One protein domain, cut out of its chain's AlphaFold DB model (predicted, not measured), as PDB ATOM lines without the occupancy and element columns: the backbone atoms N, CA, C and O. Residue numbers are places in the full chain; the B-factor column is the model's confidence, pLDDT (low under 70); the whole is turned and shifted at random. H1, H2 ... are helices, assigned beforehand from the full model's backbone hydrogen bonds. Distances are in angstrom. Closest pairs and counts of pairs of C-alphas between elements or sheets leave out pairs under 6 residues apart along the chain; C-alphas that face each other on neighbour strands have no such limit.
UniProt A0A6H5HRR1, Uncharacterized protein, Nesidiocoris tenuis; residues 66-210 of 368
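What this domain is: This is residues 66 to 210 of the 368 residues of an uncharacterized protein of Nesidiocoris tenuis (UniProt A0A6H5HRR1). What shape is this? It is a long, loose rod: H8 makes a long spine, and H3 and H4, nearly in line, run back along it; H5, H6 and H7 form a small head at one end, and H1, H2, H9 and long loops gather round the other. What is it built of? The 145 printed residues hold nine named helices, H1 to H9 in chain order, and no named strand: all helix. How large is it? The radius of gyration of the C-alphas is 21.2 A and the spans are 72 by 23 by 20 A.

Where its parts are: Where are the helices? H1 is residues 72 to 80, starting at C-alpha 72 (106.891, 279.330, 139.991), H2 83 to 86, H3 90 to 97, H4 100 to 113, H5 116 to 120, H6 122 to 126, H7 130 to 135, H8 137 to 162 and H9 183 to 191, ending at C-alpha 191 (104.871, 262.126, 151.322). Which are longest? H8 measures 37.4 A and H4 19.8 A from first to last C-alpha.

How they stand to each other: What touches H8? H3 touches its residues 153 to 161 alone, closest C-alphas Leu 93 and Gly 157 at 5.7 A, with a shallow tilt of 17 degrees, opposite ways. H4 touches it, closest C-alphas His 107 and Gln 143 at 5.3 A, with a shallow tilt of 27 degrees, opposite ways. What of the others? H1, H2, H5, H6, H7 and H9 touch no helix. Are the backbones helical? Every O i to N i+4 pair is within hydrogen-bond range in H3, H4, H6, H7 and H8; H1 and H9 have 4 of 5, H5 has 0 of 1 but 2 of 2 O i to N i+3 pairs, and H2 is too short for such a pair.

The domain as a whole: Is it continuous? The printed part has no cut; the link from H8 to H9 is long, the others tight. Where is confidence low? Residues 66, 185 and 188 to 198 are under 70.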
ATOM      1  N   PRO A  66      92.545 287.327 130.275       68.62
ATOM      2  CA  PRO A  66      93.142 287.591 131.575       68.62
ATOM      3  C   PRO A  66      93.186 286.309 132.418       68.62
ATOM      4  O   PRO A  66      92.150 285.692 132.684       68.62
ATOM      5  N   SER A  67      94.384 285.926 132.859       74.19
ATOM      6  CA  SER A  67      94.635 284.768 133.716       74.19
ATOM      7  C   SER A  67      95.150 285.198 135.099       74.19
ATOM      8  O   SER A  67      95.727 286.282 135.247       74.19
ATOM      9  N   PRO A  68      94.911 284.395 136.152       87.12
ATOM     10  CA  PRO A  68      95.532 284.629 137.446       87.12
ATOM     11  C   PRO A  68      97.058 284.573 137.346       87.12
ATOM     12  O   PRO A  68      97.608 283.595 136.852       87.12
ATOM     13  N   TYR A  69      97.749 285.563 137.910       90.12
ATOM     14  CA  TYR A  69      99.176 285.415 138.189       90.12
ATOM     15  C   TYR A  69      99.397 284.357 139.284       90.12
ATOM     16  O   TYR A  69      98.720 284.359 140.317       90.12
ATOM     17  N   PHE A  70     100.392 283.493 139.098       88.06
ATOM     18  CA  PHE A  70     100.858 282.538 140.101       88.06
ATOM     19  C   PHE A  70     102.386 282.458 140.085       88.06
ATOM     20  O   PHE A  70     103.041 282.778 139.097       88.06
ATOM     21  N   SER A  71     102.972 282.068 141.215       88.31
ATOM     22  CA  SER A  71     104.426 281.943 141.335       88.31
ATOM     23  C   SER A  71     104.939 280.625 140.748       88.31
ATOM     24  O   SER A  71     104.219 279.626 140.739       88.31
ATOM     25  N   TYR A  72     106.223 280.580 140.378       87.69
ATOM     26  CA  TYR A  72     106.891 279.330 139.991       87.69
ATOM     27  C   TYR A  72     106.765 278.241 141.069       87.69
ATOM     28  O   TYR A  72     106.551 277.073 140.765       87.69
ATOM     29  N   ARG A  73     106.805 278.623 142.354       88.06
ATOM     30  CA  ARG A  73     106.593 277.670 143.448       88.06
ATOM     31  C   ARG A  73     105.192 277.057 143.414       88.06
ATOM     32  O   ARG A  73     105.057 275.858 143.610       88.06
ATOM     33  N   THR A  74     104.171 277.866 143.141       89.75
ATOM     34  CA  THR A  74     102.785 277.396 143.001       89.75
ATOM     35  C   THR A  74     102.631 276.418 141.843       89.75
ATOM     36  O   THR A  74     101.909 275.433 141.971       89.75
ATOM     37  N   PHE A  75     103.336 276.669 140.740       88.25
ATOM     38  CA  PHE A  75     103.394 275.751 139.610       88.25
ATOM     39  C   PHE A  75     104.048 274.415 139.994       88.25
ATOM     40  O   PHE A  75     103.458 273.367 139.759       88.25
ATOM     41  N   LEU A  76     105.207 274.430 140.662       87.50
ATOM     42  CA  LEU A  76     105.868 273.201 141.121       87.50
ATOM     43  C   LEU A  76     105.025 272.410 142.126       87.50
ATOM     44  O   LEU A  76     104.900 271.191 142.013       87.50
ATOM     45  N   ASP A  77     104.409 273.092 143.094       86.81
ATOM     46  CA  ASP A  77     103.594 272.438 144.118       86.81
ATOM     47  C   ASP A  77     102.404 271.676 143.511       86.81
ATOM     48  O   ASP A  77     101.998 270.660 144.072       86.81
ATOM     49  N   MET A  78     101.880 272.099 142.355       87.00
ATOM     50  CA  MET A  78     100.832 271.371 141.626       87.00
ATOM     51  C   MET A  78     101.253 269.936 141.264       87.00
ATOM     52  O   MET A  78     100.420 269.030 141.286       87.00
ATOM     53  N   TYR A  79     102.535 269.721 140.953       84.81
ATOM     54  CA  TYR A  79     103.083 268.411 140.589       84.81
ATOM     55  C   TYR A  79     103.659 267.657 141.788       84.81
ATOM     56  O   TYR A  79     103.492 266.441 141.892       84.81
ATOM     57  N   GLU A  80     104.333 268.376 142.687       83.81
ATOM     58  CA  GLU A  80     105.058 267.796 143.822       83.81
ATOM     59  C   GLU A  80     104.144 267.417 144.991       83.81
ATOM     60  O   GLU A  80     104.534 266.619 145.840       83.81
ATOM     61  N   THR A  81     102.939 267.990 145.081       82.81
ATOM     62  CA  THR A  81     102.042 267.753 146.218       82.81
ATOM     63  C   THR A  81     100.826 266.902 145.838       82.81
ATOM     64  O   THR A  81     100.282 267.020 144.739       82.81
ATOM     65  N   PRO A  82     100.329 266.041 146.745       82.75
ATOM     66  CA  PRO A  82      99.198 265.164 146.446       82.75
ATOM     67  C   PRO A  82      97.826 265.850 146.591       82.75
ATOM     68  O   PRO A  82      96.804 265.188 146.401       82.75
ATOM     69  N   PHE A  83      97.768 267.143 146.948       84.00
ATOM     70  CA  PHE A  83      96.532 267.828 147.360       84.00
ATOM     71  C   PHE A  83      95.468 267.852 146.260       84.00
ATOM     72  O   PHE A  83      94.320 267.463 146.493       84.00
ATOM     73  N   ALA A  84      95.855 268.237 145.041       84.06
ATOM     74  CA  ALA A  84      94.951 268.303 143.895       84.06
ATOM     75  C   ALA A  84      94.341 266.936 143.544       84.06
ATOM     76  O   ALA A  84      93.161 266.851 143.221       84.06
ATOM     77  N   ARG A  85      95.118 265.851 143.678       82.50
ATOM     78  CA  ARG A  85      94.665 264.483 143.364       82.50
ATOM     79  C   ARG A  85      93.636 263.952 144.362       82.50
ATOM     80  O   ARG A  85      92.827 263.103 144.005       82.50
ATOM     81  N   LYS A  86      93.684 264.426 145.612       79.31
ATOM     82  CA  LYS A  86      92.814 263.969 146.709       79.31
ATOM     83  C   LYS A  86      91.572 264.848 146.901       79.31
ATOM     84  O   LYS A  86      90.647 264.440 147.597       79.31
ATOM     85  N   THR A  87      91.536 266.029 146.288       81.31
ATOM     86  CA  THR A  87      90.479 267.019 146.515       81.31
ATOM     87  C   THR A  87      89.454 267.009 145.378       81.31
ATOM     88  O   THR A  87      89.828 267.242 144.227       81.31
ATOM     89  N   PRO A  88      88.151 266.818 145.656       84.38
ATOM     90  CA  PRO A  88      87.122 266.960 144.632       84.38
ATOM     91  C   PRO A  88      87.035 268.422 144.164       84.38
ATOM     92  O   PRO A  88      86.637 269.311 144.913       84.38
ATOM     93  N   TYR A  89      87.403 268.688 142.908       89.50
ATOM     94  CA  TYR A  89      87.445 270.049 142.350       89.50
ATOM     95  C   TYR A  89      86.114 270.514 141.733       89.50
ATOM     96  O   TYR A  89      85.917 271.711 141.525       89.50
ATOM     97  N   LYS A  90      85.193 269.588 141.426       91.62
ATOM     98  CA  LYS A  90      83.959 269.868 140.664       91.62
ATOM     99  C   LYS A  90      83.067 270.919 141.329       91.62
ATOM    100  O   LYS A  90      82.587 271.821 140.648       91.62
ATOM    101  N   ASP A  91      82.890 270.841 142.644       91.56
ATOM    102  CA  ASP A  91      82.026 271.772 143.375       91.56
ATOM    103  C   ASP A  91      82.617 273.187 143.413       91.56
ATOM    104  O   ASP A  91      81.897 274.173 143.241       91.56
ATOM    105  N   GLU A  92      83.939 273.306 143.587       90.94
ATOM    106  CA  GLU A  92      84.638 274.590 143.460       90.94
ATOM    107  C   GLU A  92      84.485 275.136 142.039       90.94
ATOM    108  O   GLU A  92      84.074 276.282 141.874       90.94
ATOM    109  N   LEU A  93      84.735 274.312 141.021       93.38
ATOM    110  CA  LEU A  93      84.621 274.700 139.618       93.38
ATOM    111  C   LEU A  93      83.221 275.240 139.283       93.38
ATOM    112  O   LEU A  93      83.095 276.336 138.737       93.38
ATOM    113  N   ILE A  94      82.159 274.523 139.665       94.56
ATOM    114  CA  ILE A  94      80.774 274.962 139.434       94.56
ATOM    115  C   ILE A  94      80.493 276.266 140.184       94.56
ATOM    116  O   ILE A  94      79.916 277.194 139.610       94.56
ATOM    117  N   ARG A  95      80.935 276.395 141.442       92.50
ATOM    118  CA  ARG A  95      80.744 277.631 142.219       92.50
ATOM    119  C   ARG A  95      81.375 278.843 141.534       92.50
ATOM    120  O   ARG A  95      80.821 279.940 141.619       92.50
ATOM    121  N   ARG A  96      82.513 278.646 140.866       91.31
ATOM    122  CA  ARG A  96      83.247 279.686 140.134       91.31
ATOM    123  C   ARG A  96      82.573 280.045 138.822       91.31
ATOM    124  O   ARG A  96      82.396 281.225 138.534       91.31
ATOM    125  N   LEU A  97      82.164 279.038 138.056       94.38
ATOM    126  CA  LEU A  97      81.666 279.225 136.696       94.38
ATOM    127  C   LEU A  97      80.168 279.536 136.613       94.38
ATOM    128  O   LEU A  97      79.736 280.096 135.610       94.38
ATOM    129  N   ARG A  98      79.368 279.270 137.656       95.19
ATOM    130  CA  ARG A  98      77.901 279.487 137.632       95.19
ATOM    131  C   ARG A  98      77.462 280.906 137.255       95.19
ATOM    132  O   ARG A  98      76.344 281.096 136.793       95.19
ATOM    133  N   VAL A  99      78.316 281.906 137.473       93.81
ATOM    134  CA  VAL A  99      78.039 283.318 137.150       93.81
ATOM    135  C   VAL A  99      78.355 283.679 135.698       93.81
ATOM    136  O   VAL A  99      77.857 284.686 135.205       93.81
ATOM    137  N   VAL A 100      79.159 282.870 135.002       94.81
ATOM    138  CA  VAL A 100      79.616 283.148 133.634       94.81
ATOM    139  C   VAL A 100      78.455 283.241 132.635       94.81
ATOM    140  O   VAL A 100      78.448 284.214 131.885       94.81
ATOM    141  N   PRO A 101      77.439 282.349 132.635       96.75
ATOM    142  CA  PRO A 101      76.308 282.473 131.712       96.75
ATOM    143  C   PRO A 101      75.532 283.784 131.886       96.75
ATOM    144  O   PRO A 101      75.204 284.448 130.905       96.75
ATOM    145  N   LEU A 102      75.296 284.198 133.137       95.75
ATOM    146  CA  LEU A 102      74.622 285.462 133.446       95.75
ATOM    147  C   LEU A 102      75.445 286.665 132.967       95.75
ATOM    148  O   LEU A 102      74.913 287.555 132.309       95.75
ATOM    149  N   LEU A 103      76.748 286.684 133.265       95.12
ATOM    150  CA  LEU A 103      77.646 287.743 132.800       95.12
ATOM    151  C   LEU A 103      77.734 287.780 131.270       95.12
ATOM    152  O   LEU A 103      77.775 288.867 130.702       95.12
ATOM    153  N   GLY A 104      77.721 286.618 130.613       95.75
ATOM    154  CA  GLY A 104      77.691 286.490 129.158       95.75
ATOM    155  C   GLY A 104      76.428 287.099 128.556       95.75
ATOM    156  O   GLY A 104      76.525 287.918 127.647       95.75
ATOM    157  N   ALA A 105      75.253 286.790 129.111       97.31
ATOM    158  CA  ALA A 105      73.992 287.389 128.675       97.31
ATOM    159  C   ALA A 105      73.993 288.920 128.844       97.31
ATOM    160  O   ALA A 105      73.629 289.644 127.919       97.31
ATOM    161  N   ILE A 106      74.473 289.419 129.990       95.31
ATOM    162  CA  ILE A 106      74.622 290.861 130.247       95.31
ATOM    163  C   ILE A 106      75.593 291.499 129.246       95.31
ATOM    164  O   ILE A 106      75.313 292.570 128.705       95.31
ATOM    165  N   HIS A 107      76.730 290.855 128.974       94.88
ATOM    166  CA  HIS A 107      77.727 291.340 128.025       94.88
ATOM    167  C   HIS A 107      77.150 291.434 126.609       94.88
ATOM    168  O   HIS A 107      77.261 292.479 125.970       94.88
ATOM    169  N   LEU A 108      76.497 290.377 126.127       95.56
ATOM    170  CA  LEU A 108      75.910 290.342 124.788       95.56
ATOM    171  C   LEU A 108      74.781 291.368 124.642       95.56
ATOM    172  O   LEU A 108      74.788 292.147 123.692       95.56
ATOM    173  N   ALA A 109      73.864 291.435 125.612       96.81
ATOM    174  CA  ALA A 109      72.776 292.409 125.600       96.81
ATOM    175  C   ALA A 109      73.304 293.851 125.620       96.81
ATOM    176  O   ALA A 109      72.882 294.682 124.821       96.81
ATOM    177  N   SER A 110      74.267 294.151 126.497       95.25
ATOM    178  CA  SER A 110      74.828 295.502 126.593       95.25
ATOM    179  C   SER A 110      75.620 295.912 125.352       95.25
ATOM    180  O   SER A 110      75.530 297.076 124.972       95.25
ATOM    181  N   ASN A 111      76.358 295.004 124.701       93.88
ATOM    182  CA  ASN A 111      77.039 295.307 123.433       93.88
ATOM    183  C   ASN A 111      76.058 295.489 122.272       93.88
ATOM    184  O   ASN A 111      76.307 296.325 121.412       93.88
ATOM    185  N   TYR A 112      74.956 294.735 122.249       95.94
ATOM    186  CA  TYR A 112      73.931 294.879 121.216       95.94
ATOM    187  C   TYR A 112      73.184 296.215 121.331       95.94
ATOM    188  O   TYR A 112      72.986 296.901 120.334       95.94
ATOM    189  N   ILE A 113      72.788 296.603 122.549       96.88
ATOM    190  CA  ILE A 113      72.005 297.826 122.782       96.88
ATOM    191  C   ILE A 113      72.887 299.084 122.700       96.88
ATOM    192  O   ILE A 113      72.447 300.113 122.191       96.88
ATOM    193  N   TRP A 114      74.129 299.017 123.192       96.12
ATOM    194  CA  TRP A 114      75.047 300.161 123.261       96.12
ATOM    195  C   TRP A 114      76.415 299.829 122.651       96.12
ATOM    196  O   TRP A 114      77.407 299.761 123.379       96.12
ATOM    197  N   PRO A 115      76.508 299.598 121.334       95.50
ATOM    198  CA  PRO A 115      77.765 299.219 120.700       95.50
ATOM    199  C   PRO A 115      78.831 300.295 120.911       95.50
ATOM    200  O   PRO A 115      78.632 301.466 120.596       95.50
ATOM    201  N   PHE A 116      79.995 299.897 121.424       94.19
ATOM    202  CA  PHE A 116      81.051 300.856 121.757       94.19
ATOM    203  C   PHE A 116      81.609 301.593 120.537       94.19
ATOM    204  O   PHE A 116      82.028 302.739 120.670       94.19
ATOM    205  N   ASP A 117      81.556 300.981 119.351       93.94
ATOM    206  CA  ASP A 117      82.024 301.606 118.112       93.94
ATOM    207  C   ASP A 117      81.275 302.905 117.786       93.94
ATOM    208  O   ASP A 117      81.823 303.795 117.133       93.94
ATOM    209  N   TYR A 118      80.060 303.075 118.325       95.69
ATOM    210  CA  TYR A 118      79.293 304.312 118.212       95.69
ATOM    211  C   TYR A 118      80.071 305.538 118.710       95.69
ATOM    212  O   TYR A 118      79.951 306.618 118.137       95.69
ATOM    213  N   VAL A 119      80.936 305.371 119.716       95.81
ATOM    214  CA  VAL A 119      81.751 306.443 120.312       95.81
ATOM    215  C   VAL A 119      82.749 307.049 119.318       95.81
ATOM    216  O   VAL A 119      83.183 308.187 119.503       95.81
ATOM    217  N   PHE A 120      83.113 306.321 118.261       95.69
ATOM    218  CA  PHE A 120      84.016 306.811 117.216       95.69
ATOM    219  C   PHE A 120      83.284 307.520 116.068       95.69
ATOM    220  O   PHE A 120      83.933 308.099 115.202       95.69
ATOM    221  N   THR A 121      81.949 307.505 116.058       97.00
ATOM    222  CA  THR A 121      81.143 308.134 115.003       97.00
ATOM    223  C   THR A 121      80.941 309.626 115.251       97.00
ATOM    224  O   THR A 121      80.861 310.077 116.394       97.00
ATOM    225  N   ASP A 122      80.782 310.405 114.183       95.75
ATOM    226  CA  ASP A 122      80.473 311.834 114.301       95.75
ATOM    227  C   ASP A 122      79.085 312.091 114.907       95.75
ATOM    228  O   ASP A 122      78.918 313.065 115.639       95.75
ATOM    229  N   ALA A 123      78.119 311.191 114.692       96.44
ATOM    230  CA  ALA A 123      76.781 311.268 115.285       96.44
ATOM    231  C   ALA A 123      76.832 311.322 116.824       96.44
ATOM    232  O   ALA A 123      76.160 312.146 117.451       96.44
ATOM    233  N   PHE A 124      77.723 310.544 117.453       97.06
ATOM    234  CA  PHE A 124      77.933 310.594 118.905       97.06
ATOM    235  C   PHE A 124      78.372 311.983 119.403       97.06
ATOM    236  O   PHE A 124      78.058 312.386 120.528       97.06
ATOM    237  N   TYR A 125      79.082 312.752 118.576       96.81
ATOM    238  CA  TYR A 125      79.575 314.081 118.942       96.81
ATOM    239  C   TYR A 125      78.647 315.223 118.512       96.81
ATOM    240  O   TYR A 125      78.564 316.228 119.222       96.81
ATOM    241  N   ASN A 126      77.941 315.068 117.396       95.25
ATOM    242  CA  ASN A 126      77.159 316.142 116.788       95.25
ATOM    243  C   ASN A 126      75.670 316.078 117.145       95.25
ATOM    244  O   ASN A 126      75.024 317.117 117.234       95.25
ATOM    245  N   GLU A 127      75.130 314.882 117.388       95.12
ATOM    246  CA  GLU A 127      73.690 314.676 117.605       95.12
ATOM    247  C   GLU A 127      73.349 314.421 119.080       95.12
ATOM    248  O   GLU A 127      72.227 314.664 119.523       95.12
ATOM    249  N   CYS A 128      74.318 313.956 119.872       95.12
ATOM    250  CA  CYS A 128      74.102 313.644 121.282       95.12
ATOM    251  C   CYS A 128      74.425 314.821 122.206       95.12
ATOM    252  O   CYS A 128      75.418 315.536 122.041       95.12
ATOM    253  N   SER A 129      73.640 314.952 123.278       96.62
ATOM    254  CA  SER A 129      73.937 315.901 124.349       96.62
ATOM    255  C   SER A 129      75.192 315.499 125.135       96.62
ATOM    256  O   SER A 129      75.564 314.327 125.225       96.62
ATOM    257  N   VAL A 130      75.822 316.477 125.788       96.12
ATOM    258  CA  VAL A 130      76.967 316.245 126.687       96.12
ATOM    259  C   VAL A 130      76.626 315.238 127.786       96.12
ATOM    260  O   VAL A 130      77.421 314.349 128.080       96.12
ATOM    261  N   LEU A 131      75.431 315.353 128.375       94.94
ATOM    262  CA  LEU A 131      74.977 314.450 129.432       94.94
ATOM    263  C   LEU A 131      74.833 313.018 128.922       94.94
ATOM    264  O   LEU A 131      75.227 312.087 129.621       94.94
ATOM    265  N   TYR A 132      74.338 312.843 127.694       96.06
ATOM    266  CA  TYR A 132      74.269 311.529 127.069       96.06
ATOM    267  C   TYR A 132      75.666 310.931 126.873       96.06
ATOM    268  O   TYR A 132      75.889 309.785 127.249       96.06
ATOM    269  N   ARG A 133      76.637 311.712 126.378       96.44
ATOM    270  CA  ARG A 133      78.029 311.253 126.210       96.44
ATOM    271  C   ARG A 133      78.693 310.830 127.523       96.44
ATOM    272  O   ARG A 133      79.486 309.888 127.529       96.44
ATOM    273  N   ILE A 134      78.391 311.517 128.627       95.25
ATOM    274  CA  ILE A 134      78.870 311.142 129.967       95.25
ATOM    275  C   ILE A 134      78.167 309.864 130.431       95.25
ATOM    276  O   ILE A 134      78.827 308.920 130.865       95.25
ATOM    277  N   TRP A 135      76.841 309.799 130.302       94.75
ATOM    278  CA  TRP A 135      76.053 308.625 130.680       94.75
ATOM    279  C   TRP A 135      76.464 307.369 129.900       94.75
ATOM    280  O   TRP A 135      76.519 306.289 130.482       94.75
ATOM    281  N   TYR A 136      76.843 307.507 128.625       95.88
ATOM    282  CA  TYR A 136      77.264 306.397 127.762       95.88
ATOM    283  C   TYR A 136      78.496 305.640 128.291       95.88
ATOM    284  O   TYR A 136      78.728 304.484 127.933       95.88
ATOM    285  N   THR A 137      79.263 306.240 129.206       95.06
ATOM    286  CA  THR A 137      80.360 305.544 129.895       95.06
ATOM    287  C   THR A 137      79.870 304.412 130.800       95.06
ATOM    288  O   THR A 137      80.607 303.454 131.018       95.06
ATOM    289  N   VAL A 138      78.627 304.467 131.288       93.12
ATOM    290  CA  VAL A 138      78.039 303.457 132.178       93.12
ATOM    291  C   VAL A 138      77.836 302.113 131.465       93.12
ATOM    292  O   VAL A 138      78.430 301.125 131.912       93.12
ATOM    293  N   PRO A 139      77.072 302.014 130.354       93.88
ATOM    294  CA  PRO A 139      76.961 300.752 129.624       93.88
ATOM    295  C   PRO A 139      78.309 300.304 129.041       93.88
ATOM    296  O   PRO A 139      78.620 299.113 129.078       93.88
ATOM    297  N   ALA A 140      79.163 301.234 128.598       93.44
ATOM    298  CA  ALA A 140      80.510 300.900 128.132       93.44
ATOM    299  C   ALA A 140      81.380 300.264 129.233       93.44
ATOM    300  O   ALA A 140      82.150 299.336 128.958       93.44
ATOM    301  N   PHE A 141      81.243 300.721 130.481       93.81
ATOM    302  CA  PHE A 141      81.929 300.138 131.629       93.81
ATOM    303  C   PHE A 141      81.381 298.762 131.991       93.81
ATOM    304  O   PHE A 141      82.162 297.854 132.269       93.81
ATOM    305  N   LEU A 142      80.060 298.573 131.930       93.56
ATOM    306  CA  LEU A 142      79.432 297.268 132.132       93.56
ATOM    307  C   LEU A 142      79.950 296.232 131.123       93.56
ATOM    308  O   LEU A 142      80.287 295.111 131.509       93.56
ATOM    309  N   GLN A 143      80.077 296.607 129.848       92.94
ATOM    310  CA  GLN A 143      80.651 295.747 128.805       92.94
ATOM    311  C   GLN A 143      82.108 295.386 129.105       92.94
ATOM    312  O   GLN A 143      82.487 294.216 129.035       92.94
ATOM    313  N   PHE A 144      82.919 296.384 129.466       90.31
ATOM    314  CA  PHE A 144      84.324 296.190 129.819       90.31
ATOM    315  C   PHE A 144      84.480 295.245 131.019       90.31
ATOM    316  O   PHE A 144      85.216 294.259 130.958       90.31
ATOM    317  N   ARG A 145      83.734 295.513 132.096       90.81
ATOM    318  CA  ARG A 145      83.749 294.732 133.339       90.81
ATOM    319  C   ARG A 145      83.283 293.300 133.124       90.81
ATOM    320  O   ARG A 145      83.987 292.377 133.520       90.81
ATOM    321  N   SER A 146      82.141 293.108 132.464       92.50
ATOM    322  CA  SER A 146      81.596 291.772 132.184       92.50
ATOM    323  C   SER A 146      82.561 290.921 131.357       92.50
ATOM    324  O   SER A 146      82.796 289.771 131.723       92.50
ATOM    325  N   ARG A 147      83.202 291.489 130.321       90.00
ATOM    326  CA  ARG A 147      84.207 290.782 129.506       90.00
ATOM    327  C   ARG A 147      85.375 290.272 130.347       90.00
ATOM    328  O   ARG A 147      85.739 289.103 130.248       90.00
ATOM    329  N   ILE A 148      85.954 291.137 131.182       89.06
ATOM    330  CA  ILE A 148      87.101 290.766 132.024       89.06
ATOM    331  C   ILE A 148      86.691 289.743 133.083       89.06
ATOM    332  O   ILE A 148      87.433 288.799 133.337       89.06
ATOM    333  N   TYR A 149      85.506 289.890 133.678       92.31
ATOM    334  CA  TYR A 149      85.004 288.943 134.674       92.31
ATOM    335  C   TYR A 149      84.806 287.552 134.093       92.31
ATOM    336  O   TYR A 149      85.197 286.578 134.728       92.31
ATOM    337  N   ILE A 150      84.247 287.454 132.886       91.75
ATOM    338  CA  ILE A 150      84.122 286.179 132.178       91.75
ATOM    339  C   ILE A 150      85.507 285.561 131.974       91.75
ATOM    340  O   ILE A 150      85.711 284.419 132.374       91.75
ATOM    341  N   GLY A 151      86.464 286.330 131.440       88.88
ATOM    342  CA  GLY A 151      87.836 285.864 131.218       88.88
ATOM    343  C   GLY A 151      88.495 285.341 132.496       88.88
ATOM    344  O   GLY A 151      88.892 284.184 132.548       88.88
ATOM    345  N   LEU A 152      88.505 286.142 133.567       90.25
ATOM    346  CA  LEU A 152      89.095 285.747 134.850       90.25
ATOM    347  C   LEU A 152      88.418 284.506 135.448       90.25
ATOM    348  O   LEU A 152      89.103 283.647 135.993       90.25
ATOM    349  N   ARG A 153      87.086 284.377 135.343       91.50
ATOM    350  CA  ARG A 153      86.359 283.205 135.860       91.50
ATOM    351  C   ARG A 153      86.656 281.938 135.073       91.50
ATOM    352  O   ARG A 153      86.817 280.886 135.688       91.50
ATOM    353  N   LEU A 154      86.735 282.031 133.749       91.88
ATOM    354  CA  LEU A 154      87.105 280.900 132.901       91.88
ATOM    355  C   LEU A 154      88.544 280.461 133.182       91.88
ATOM    356  O   LEU A 154      88.772 279.277 133.415       91.88
ATOM    357  N   SER A 155      89.480 281.408 133.274       89.69
ATOM    358  CA  SER A 155      90.879 281.135 133.618       89.69
ATOM    359  C   SER A 155      91.026 280.516 135.012       89.69
ATOM    360  O   SER A 155      91.731 279.523 135.168       89.69
ATOM    361  N   GLU A 156      90.305 281.024 136.023       91.62
ATOM    362  CA  GLU A 156      90.214 280.384 137.348       91.62
ATOM    363  C   GLU A 156      89.731 278.930 137.236       91.62
ATOM    364  O   GLU A 156      90.278 278.044 137.892       91.62
ATOM    365  N   GLY A 157      88.729 278.672 136.390       92.00
ATOM    366  CA  GLY A 157      88.218 277.329 136.124       92.00
ATOM    367  C   GLY A 157      89.268 276.397 135.517       92.00
ATOM    368  O   GLY A 157      89.399 275.262 135.970       92.00
ATOM    369  N   VAL A 158      90.054 276.880 134.547       91.50
ATOM    370  CA  VAL A 158      91.173 276.127 133.954       91.50
ATOM    371  C   VAL A 158      92.211 275.772 135.016       91.50
ATOM    372  O   VAL A 158      92.595 274.608 135.126       91.50
ATOM    373  N   CYS A 159      92.604 276.733 135.857       91.56
ATOM    374  CA  CYS A 159      93.534 276.482 136.958       91.56
ATOM    375  C   CYS A 159      92.999 275.424 137.938       91.56
ATOM    376  O   CYS A 159      93.736 274.525 138.334       91.56
ATOM    377  N   ILE A 160      91.711 275.490 138.296       91.81
ATOM    378  CA  ILE A 160      91.071 274.518 139.196       91.81
ATOM    379  C   ILE A 160      91.060 273.116 138.586       91.81
ATOM    380  O   ILE A 160      91.386 272.153 139.274       91.81
ATOM    381  N   MET A 161      90.721 272.988 137.299       90.94
ATOM    382  CA  MET A 161      90.738 271.696 136.602       90.94
ATOM    383  C   MET A 161      92.148 271.107 136.504       90.94
ATOM    384  O   MET A 161      92.300 269.892 136.588       90.94
ATOM    385  N   ALA A 162      93.171 271.955 136.368       90.50
ATOM    386  CA  ALA A 162      94.571 271.539 136.382       90.50
ATOM    387  C   ALA A 162      95.080 271.155 137.787       90.50
ATOM    388  O   ALA A 162      96.133 270.536 137.907       90.50
ATOM    389  N   GLY A 163      94.355 271.509 138.856       89.62
ATOM    390  CA  GLY A 163      94.816 271.338 140.235       89.62
ATOM    391  C   GLY A 163      95.734 272.462 140.736       89.62
ATOM    392  O   GLY A 163      96.272 272.372 141.841       89.62
ATOM    393  N   LEU A 164      95.907 273.528 139.952       90.56
ATOM    394  CA  LEU A 164      96.804 274.636 140.266       90.56
ATOM    395  C   LEU A 164      96.282 275.449 141.455       90.56
ATOM    396  O   LEU A 164      95.132 275.890 141.482       90.56
ATOM    397  N   GLY A 165      97.158 275.692 142.431       90.19
ATOM    398  CA  GLY A 165      96.826 276.473 143.623       90.19
ATOM    399  C   GLY A 165      95.890 275.764 144.606       90.19
ATOM    400  O   GLY A 165      95.271 276.445 145.425       90.19
ATOM    401  N   CYS A 166      95.785 274.433 144.518       92.12
ATOM    402  CA  CYS A 166      95.108 273.603 145.506       92.12
ATOM    403  C   CYS A 166      95.985 273.450 146.754       92.12
ATOM    404  O   CYS A 166      97.039 272.813 146.703       92.12
ATOM    405  N   TYR A 167      95.543 274.016 147.874       91.25
ATOM    406  CA  TYR A 167      96.264 273.944 149.143       91.25
ATOM    407  C   TYR A 167      95.322 273.652 150.315       91.25
ATOM    408  O   TYR A 167      94.155 274.061 150.270       91.25
ATOM    409  N   PRO A 168      95.808 273.004 151.389       90.00
ATOM    410  CA  PRO A 168      95.030 272.811 152.606       90.00
ATOM    411  C   PRO A 168      94.596 274.135 153.233       90.00
ATOM    412  O   PRO A 168      95.383 275.082 153.326       90.00
ATOM    413  N   VAL A 169      93.352 274.192 153.710       89.56
ATOM    414  CA  VAL A 169      92.779 275.372 154.380       89.56
ATOM    415  C   VAL A 169      93.599 275.763 155.617       89.56
ATOM    416  O   VAL A 169      93.755 276.955 155.882       89.56
ATOM    417  N   SER A 170      94.182 274.782 156.318       88.19
ATOM    418  CA  SER A 170      95.064 274.967 157.483       88.19
ATOM    419  C   SER A 170      96.270 275.868 157.191       88.19
ATOM    420  O   SER A 170      96.729 276.599 158.066       88.19
ATOM    421  N   THR A 171      96.741 275.900 155.941       89.25
ATOM    422  CA  THR A 171      97.887 276.727 155.536       89.25
ATOM    423  C   THR A 171      97.553 278.204 155.303       89.25
ATOM    424  O   THR A 171      98.449 278.996 154.988       89.25
ATOM    425  N   GLU A 172      96.277 278.586 155.431       91.56
ATOM    426  CA  GLU A 172      95.754 279.928 155.146       91.56
ATOM    427  C   GLU A 172      96.275 280.490 153.805       91.56
ATOM    428  O   GLU A 172      96.978 281.514 153.779       91.56
ATOM    429  N   PRO A 173      95.989 279.816 152.674       92.38
ATOM    430  CA  PRO A 173      96.477 280.254 151.379       92.38
ATOM    431  C   PRO A 173      95.881 281.612 150.997       92.38
ATOM    432  O   PRO A 173      94.708 281.893 151.245       92.38
ATOM    433  N   LYS A 174      96.692 282.464 150.360       92.75
ATOM    434  CA  LYS A 174      96.270 283.779 149.852       92.75
ATOM    435  C   LYS A 174      96.348 283.846 148.322       92.75
ATOM    436  O   LYS A 174      97.194 283.152 147.744       92.75
ATOM    437  N   PRO A 175      95.528 284.703 147.676       92.44
ATOM    438  CA  PRO A 175      95.612 284.976 146.240       92.44
ATOM    439  C   PRO A 175      97.046 285.243 145.779       92.44
ATOM    440  O   PRO A 175      97.742 286.053 146.396       92.44
ATOM    441  N   ALA A 176      97.480 284.541 144.729       89.12
ATOM    442  CA  ALA A 176      98.816 284.497 144.118       89.12
ATOM    443  C   ALA A 176     100.017 284.153 145.019       89.12
ATOM    444  O   ALA A 176     101.036 283.674 144.523       89.12
ATOM    445  N   ARG A 177      99.925 284.383 146.331       89.81
ATOM    446  CA  ARG A 177     100.992 284.118 147.298       89.81
ATOM    447  C   ARG A 177     101.156 282.631 147.597       89.81
ATOM    448  O   ARG A 177     102.265 282.205 147.895       89.81
ATOM    449  N   GLY A 178     100.060 281.876 147.574       90.88
ATOM    450  CA  GLY A 178     100.061 280.502 148.067       90.88
ATOM    451  C   GLY A 178      99.909 280.416 149.594       90.88
ATOM    452  O   GLY A 178      99.420 281.370 150.215       90.88
ATOM    453  N   PRO A 179     100.305 279.279 150.190       91.06
ATOM    454  CA  PRO A 179     100.312 279.013 151.628       91.06
ATOM    455  C   PRO A 179     101.032 280.096 152.431       91.06
ATOM    456  O   PRO A 179     102.078 280.600 152.018       91.06
ATOM    457  N   THR A 180     100.503 280.443 153.605       89.56
ATOM    458  CA  THR A 180     101.138 281.431 154.495       89.56
ATOM    459  C   THR A 180     101.571 280.877 155.845       89.56
ATOM    460  O   THR A 180     102.407 281.505 156.496       89.56
ATOM    461  N   LYS A 181     101.072 279.701 156.237       87.25
ATOM    462  CA  LYS A 181     101.410 279.016 157.490       87.25
ATOM    463  C   LYS A 181     101.762 277.551 157.250       87.25
ATOM    464  O   LYS A 181     101.193 276.922 156.365       87.25
ATOM    465  N   GLU A 182     102.721 277.051 158.034       77.19
ATOM    466  CA  GLU A 182     103.004 275.621 158.289       77.19
ATOM    467  C   GLU A 182     103.166 274.699 157.060       77.19
ATOM    468  O   GLU A 182     103.148 273.476 157.167       77.19
ATOM    469  N   PHE A 183     103.427 275.272 155.883       78.38
ATOM    470  CA  PHE A 183     103.441 274.531 154.622       78.38
ATOM    471  C   PHE A 183     104.546 273.473 154.533       78.38
ATOM    472  O   PHE A 183     104.320 272.397 153.990       78.38
ATOM    473  N   HIS A 184     105.733 273.749 155.078       75.44
ATOM    474  CA  HIS A 184     106.850 272.801 155.036       75.44
ATOM    475  C   HIS A 184     106.561 271.522 155.826       75.44
ATOM    476  O   HIS A 184     106.847 270.441 155.323       75.44
ATOM    477  N   ALA A 185     105.952 271.644 157.009       68.25
ATOM    478  CA  ALA A 185     105.599 270.503 157.852       68.25
ATOM    479  C   ALA A 185     104.511 269.633 157.201       68.25
ATOM    480  O   ALA A 185     104.597 268.404 157.205       68.25
ATOM    481  N   ILE A 186     103.521 270.276 156.574       70.00
ATOM    482  CA  ILE A 186     102.451 269.581 155.853       70.00
ATOM    483  C   ILE A 186     102.994 268.925 154.579       70.00
ATOM    484  O   ILE A 186     102.632 267.791 154.280       70.00
ATOM    485  N   LYS A 187     103.909 269.582 153.853       70.88
ATOM    486  CA  LYS A 187     104.546 269.010 152.660       70.88
ATOM    487  C   LYS A 187     105.385 267.774 152.996       70.88
ATOM    488  O   LYS A 187     105.243 266.772 152.308       70.88
ATOM    489  N   SER A 188     106.175 267.800 154.073       67.25
ATOM    490  CA  SER A 188     106.933 266.621 154.520       67.25
ATOM    491  C   SER A 188     106.029 265.481 155.003       67.25
ATOM    492  O   SER A 188     106.301 264.322 154.723       67.25
ATOM    493  N   GLY A 189     104.915 265.789 155.677       60.50
ATOM    494  CA  GLY A 189     103.935 264.775 156.095       60.50
ATOM    495  C   GLY A 189     103.056 264.243 154.953       60.50
ATOM    496  O   GLY A 189     102.424 263.192 155.088       60.50
ATOM    497  N   ALA A 190     102.996 264.958 153.825       61.03
ATOM    498  CA  ALA A 190     102.215 264.580 152.652       61.03
ATOM    499  C   ALA A 190     102.821 263.413 151.867       61.03
ATOM    500  O   ALA A 190     102.065 262.643 151.267       61.03
ATOM    501  N   GLU A 191     104.145 263.256 151.917       59.53
ATOM    502  CA  GLU A 191     104.871 262.126 151.322       59.53
ATOM    503  C   GLU A 191     104.519 260.800 152.023       59.53
ATOM    504  O   GLU A 191     104.331 259.780 151.361       59.53
ATOM    505  N   ASP A 192     104.257 260.836 153.334       57.72
ATOM    506  CA  ASP A 192     103.890 259.670 154.153       57.72
ATOM    507  C   ASP A 192     102.416 259.230 154.026       57.72
ATOM    508  O   ASP A 192     101.953 258.334 154.736       57.72
ATOM    509  N   ASN A 193     101.644 259.838 153.113       55.19
ATOM    510  CA  ASN A 193     100.240 259.541 152.779       55.19
ATOM    511  C   ASN A 193      99.196 259.621 153.918       55.19
ATOM    512  O   ASN A 193      98.003 259.707 153.614       55.19
ATOM    513  N   ARG A 194      99.601 259.639 155.194       49.53
ATOM    514  CA  ARG A 194      98.721 259.584 156.375       49.53
ATOM    515  C   ARG A 194      98.250 260.953 156.872       49.53
ATOM    516  O   ARG A 194      97.158 261.023 157.420       49.53
ATOM    517  N   ALA A 195      99.011 262.031 156.657       50.25
ATOM    518  CA  ALA A 195      98.683 263.359 157.200       50.25
ATOM    519  C   ALA A 195      97.690 264.177 156.347       50.25
ATOM    520  O   ALA A 195      97.054 265.095 156.846       50.25
ATOM    521  N   VAL A 196      97.530 263.840 155.063       55.16
ATOM    522  CA  VAL A 196      96.707 264.614 154.101       55.16
ATOM    523  C   VAL A 196      95.305 264.021 153.925       55.16
ATOM    524  O   VAL A 196      94.424 264.633 153.326       55.16
ATOM    525  N   ALA A 197      95.074 262.810 154.437       50.44
ATOM    526  CA  ALA A 197      93.779 262.144 154.381       50.44
ATOM    527  C   ALA A 197      92.819 262.774 155.407       50.44
ATOM    528  O   ALA A 197      92.662 262.271 156.513       50.44
ATOM    529  N   GLY A 198      92.205 263.900 155.041       59.53
ATOM    530  CA  GLY A 198      91.190 264.575 155.858       59.53
ATOM    531  C   GLY A 198      91.270 266.099 155.859       59.53
ATOM    532  O   GLY A 198      90.316 266.745 156.290       59.53
ATOM    533  N   GLU A 199      92.352 266.698 155.354       71.88
ATOM    534  CA  GLU A 199      92.442 268.156 155.270       71.88
ATOM    535  C   GLU A 199      91.637 268.690 154.082       71.88
ATOM    536  O   GLU A 199      91.900 268.381 152.916       71.88
ATOM    537  N   GLN A 200      90.651 269.533 154.381       83.44
ATOM    538  CA  GLN A 200      89.910 270.255 153.359       83.44
ATOM    539  C   GLN A 200      90.867 271.195 152.619       83.44
ATOM    540  O   GLN A 200      91.499 272.056 153.232       83.44
ATOM    541  N   CYS A 201      90.966 271.044 151.301       88.25
ATOM    542  CA  CYS A 201      91.747 271.934 150.450       88.25
ATOM    543  C   CYS A 201      90.847 272.955 149.746       88.25
ATOM    544  O   CYS A 201      89.645 272.741 149.570       88.25
ATOM    545  N   ASN A 202      91.432 274.077 149.336       91.44
ATOM    546  CA  ASN A 202      90.759 275.111 148.561       91.44
ATOM    547  C   ASN A 202      91.659 275.645 147.435       91.44
ATOM    548  O   ASN A 202      92.848 275.342 147.373       91.44
ATOM    549  N   TYR A 203      91.069 276.467 146.566       92.62
ATOM    550  CA  TYR A 203      91.727 277.082 145.407       92.62
ATOM    551  C   TYR A 203      91.849 278.607 145.560       92.62
ATOM    552  O   TYR A 203      91.712 279.369 144.601       92.62
ATOM    553  N   VAL A 204      92.051 279.097 146.789       92.50
ATOM    554  CA  VAL A 204      92.138 280.546 147.059       92.50
ATOM    555  C   VAL A 204      93.352 281.174 146.371       92.50
ATOM    556  O   VAL A 204      93.303 282.338 145.986       92.50
ATOM    557  N   THR A 205      94.428 280.419 146.148       92.75
ATOM    558  CA  THR A 205      95.644 280.948 145.517       92.75
ATOM    559  C   THR A 205      95.429 281.425 144.087       92.75
ATOM    560  O   THR A 205      96.013 282.433 143.702       92.75
ATOM    561  N   VAL A 206      94.560 280.778 143.315       91.31
ATOM    562  CA  VAL A 206      94.245 281.211 141.940       91.31
ATOM    563  C   VAL A 206      93.077 282.198 141.894       91.31
ATOM    564  O   VAL A 206      92.701 282.672 140.826       91.31
ATOM    565  N   TYR A 207      92.516 282.561 143.051       89.88
ATOM    566  CA  TYR A 207      91.407 283.496 143.134       89.88
ATOM    567  C   TYR A 207      91.846 284.908 142.749       89.88
ATOM    568  O   TYR A 207      92.677 285.510 143.419       89.88
ATOM    569  N   SER A 208      91.269 285.455 141.683       86.94
ATOM    570  CA  SER A 208      91.639 286.767 141.157       86.94
ATOM    571  C   SER A 208      90.551 287.816 141.337       86.94
ATOM    572  O   SER A 208      90.873 289.002 141.333       86.94
ATOM    573  N   LEU A 209      89.286 287.426 141.519       87.75
ATOM    574  CA  LEU A 209      88.182 288.384 141.526       87.75
ATOM    575  C   LEU A 209      87.101 288.129 142.580       87.75
ATOM    576  O   LEU A 209      86.431 287.095 142.574       87.75
ATOM    577  N   GLU A 210      86.789 289.169 143.347       89.19
ATOM    578  CA  GLU A 210      85.598 289.248 144.190       89.19
ATOM    579  C   GLU A 210      84.626 290.321 143.685       89.19
ATOM    580  O   GLU A 210      85.017 291.446 143.384       89.19
TER     581      GLU A 210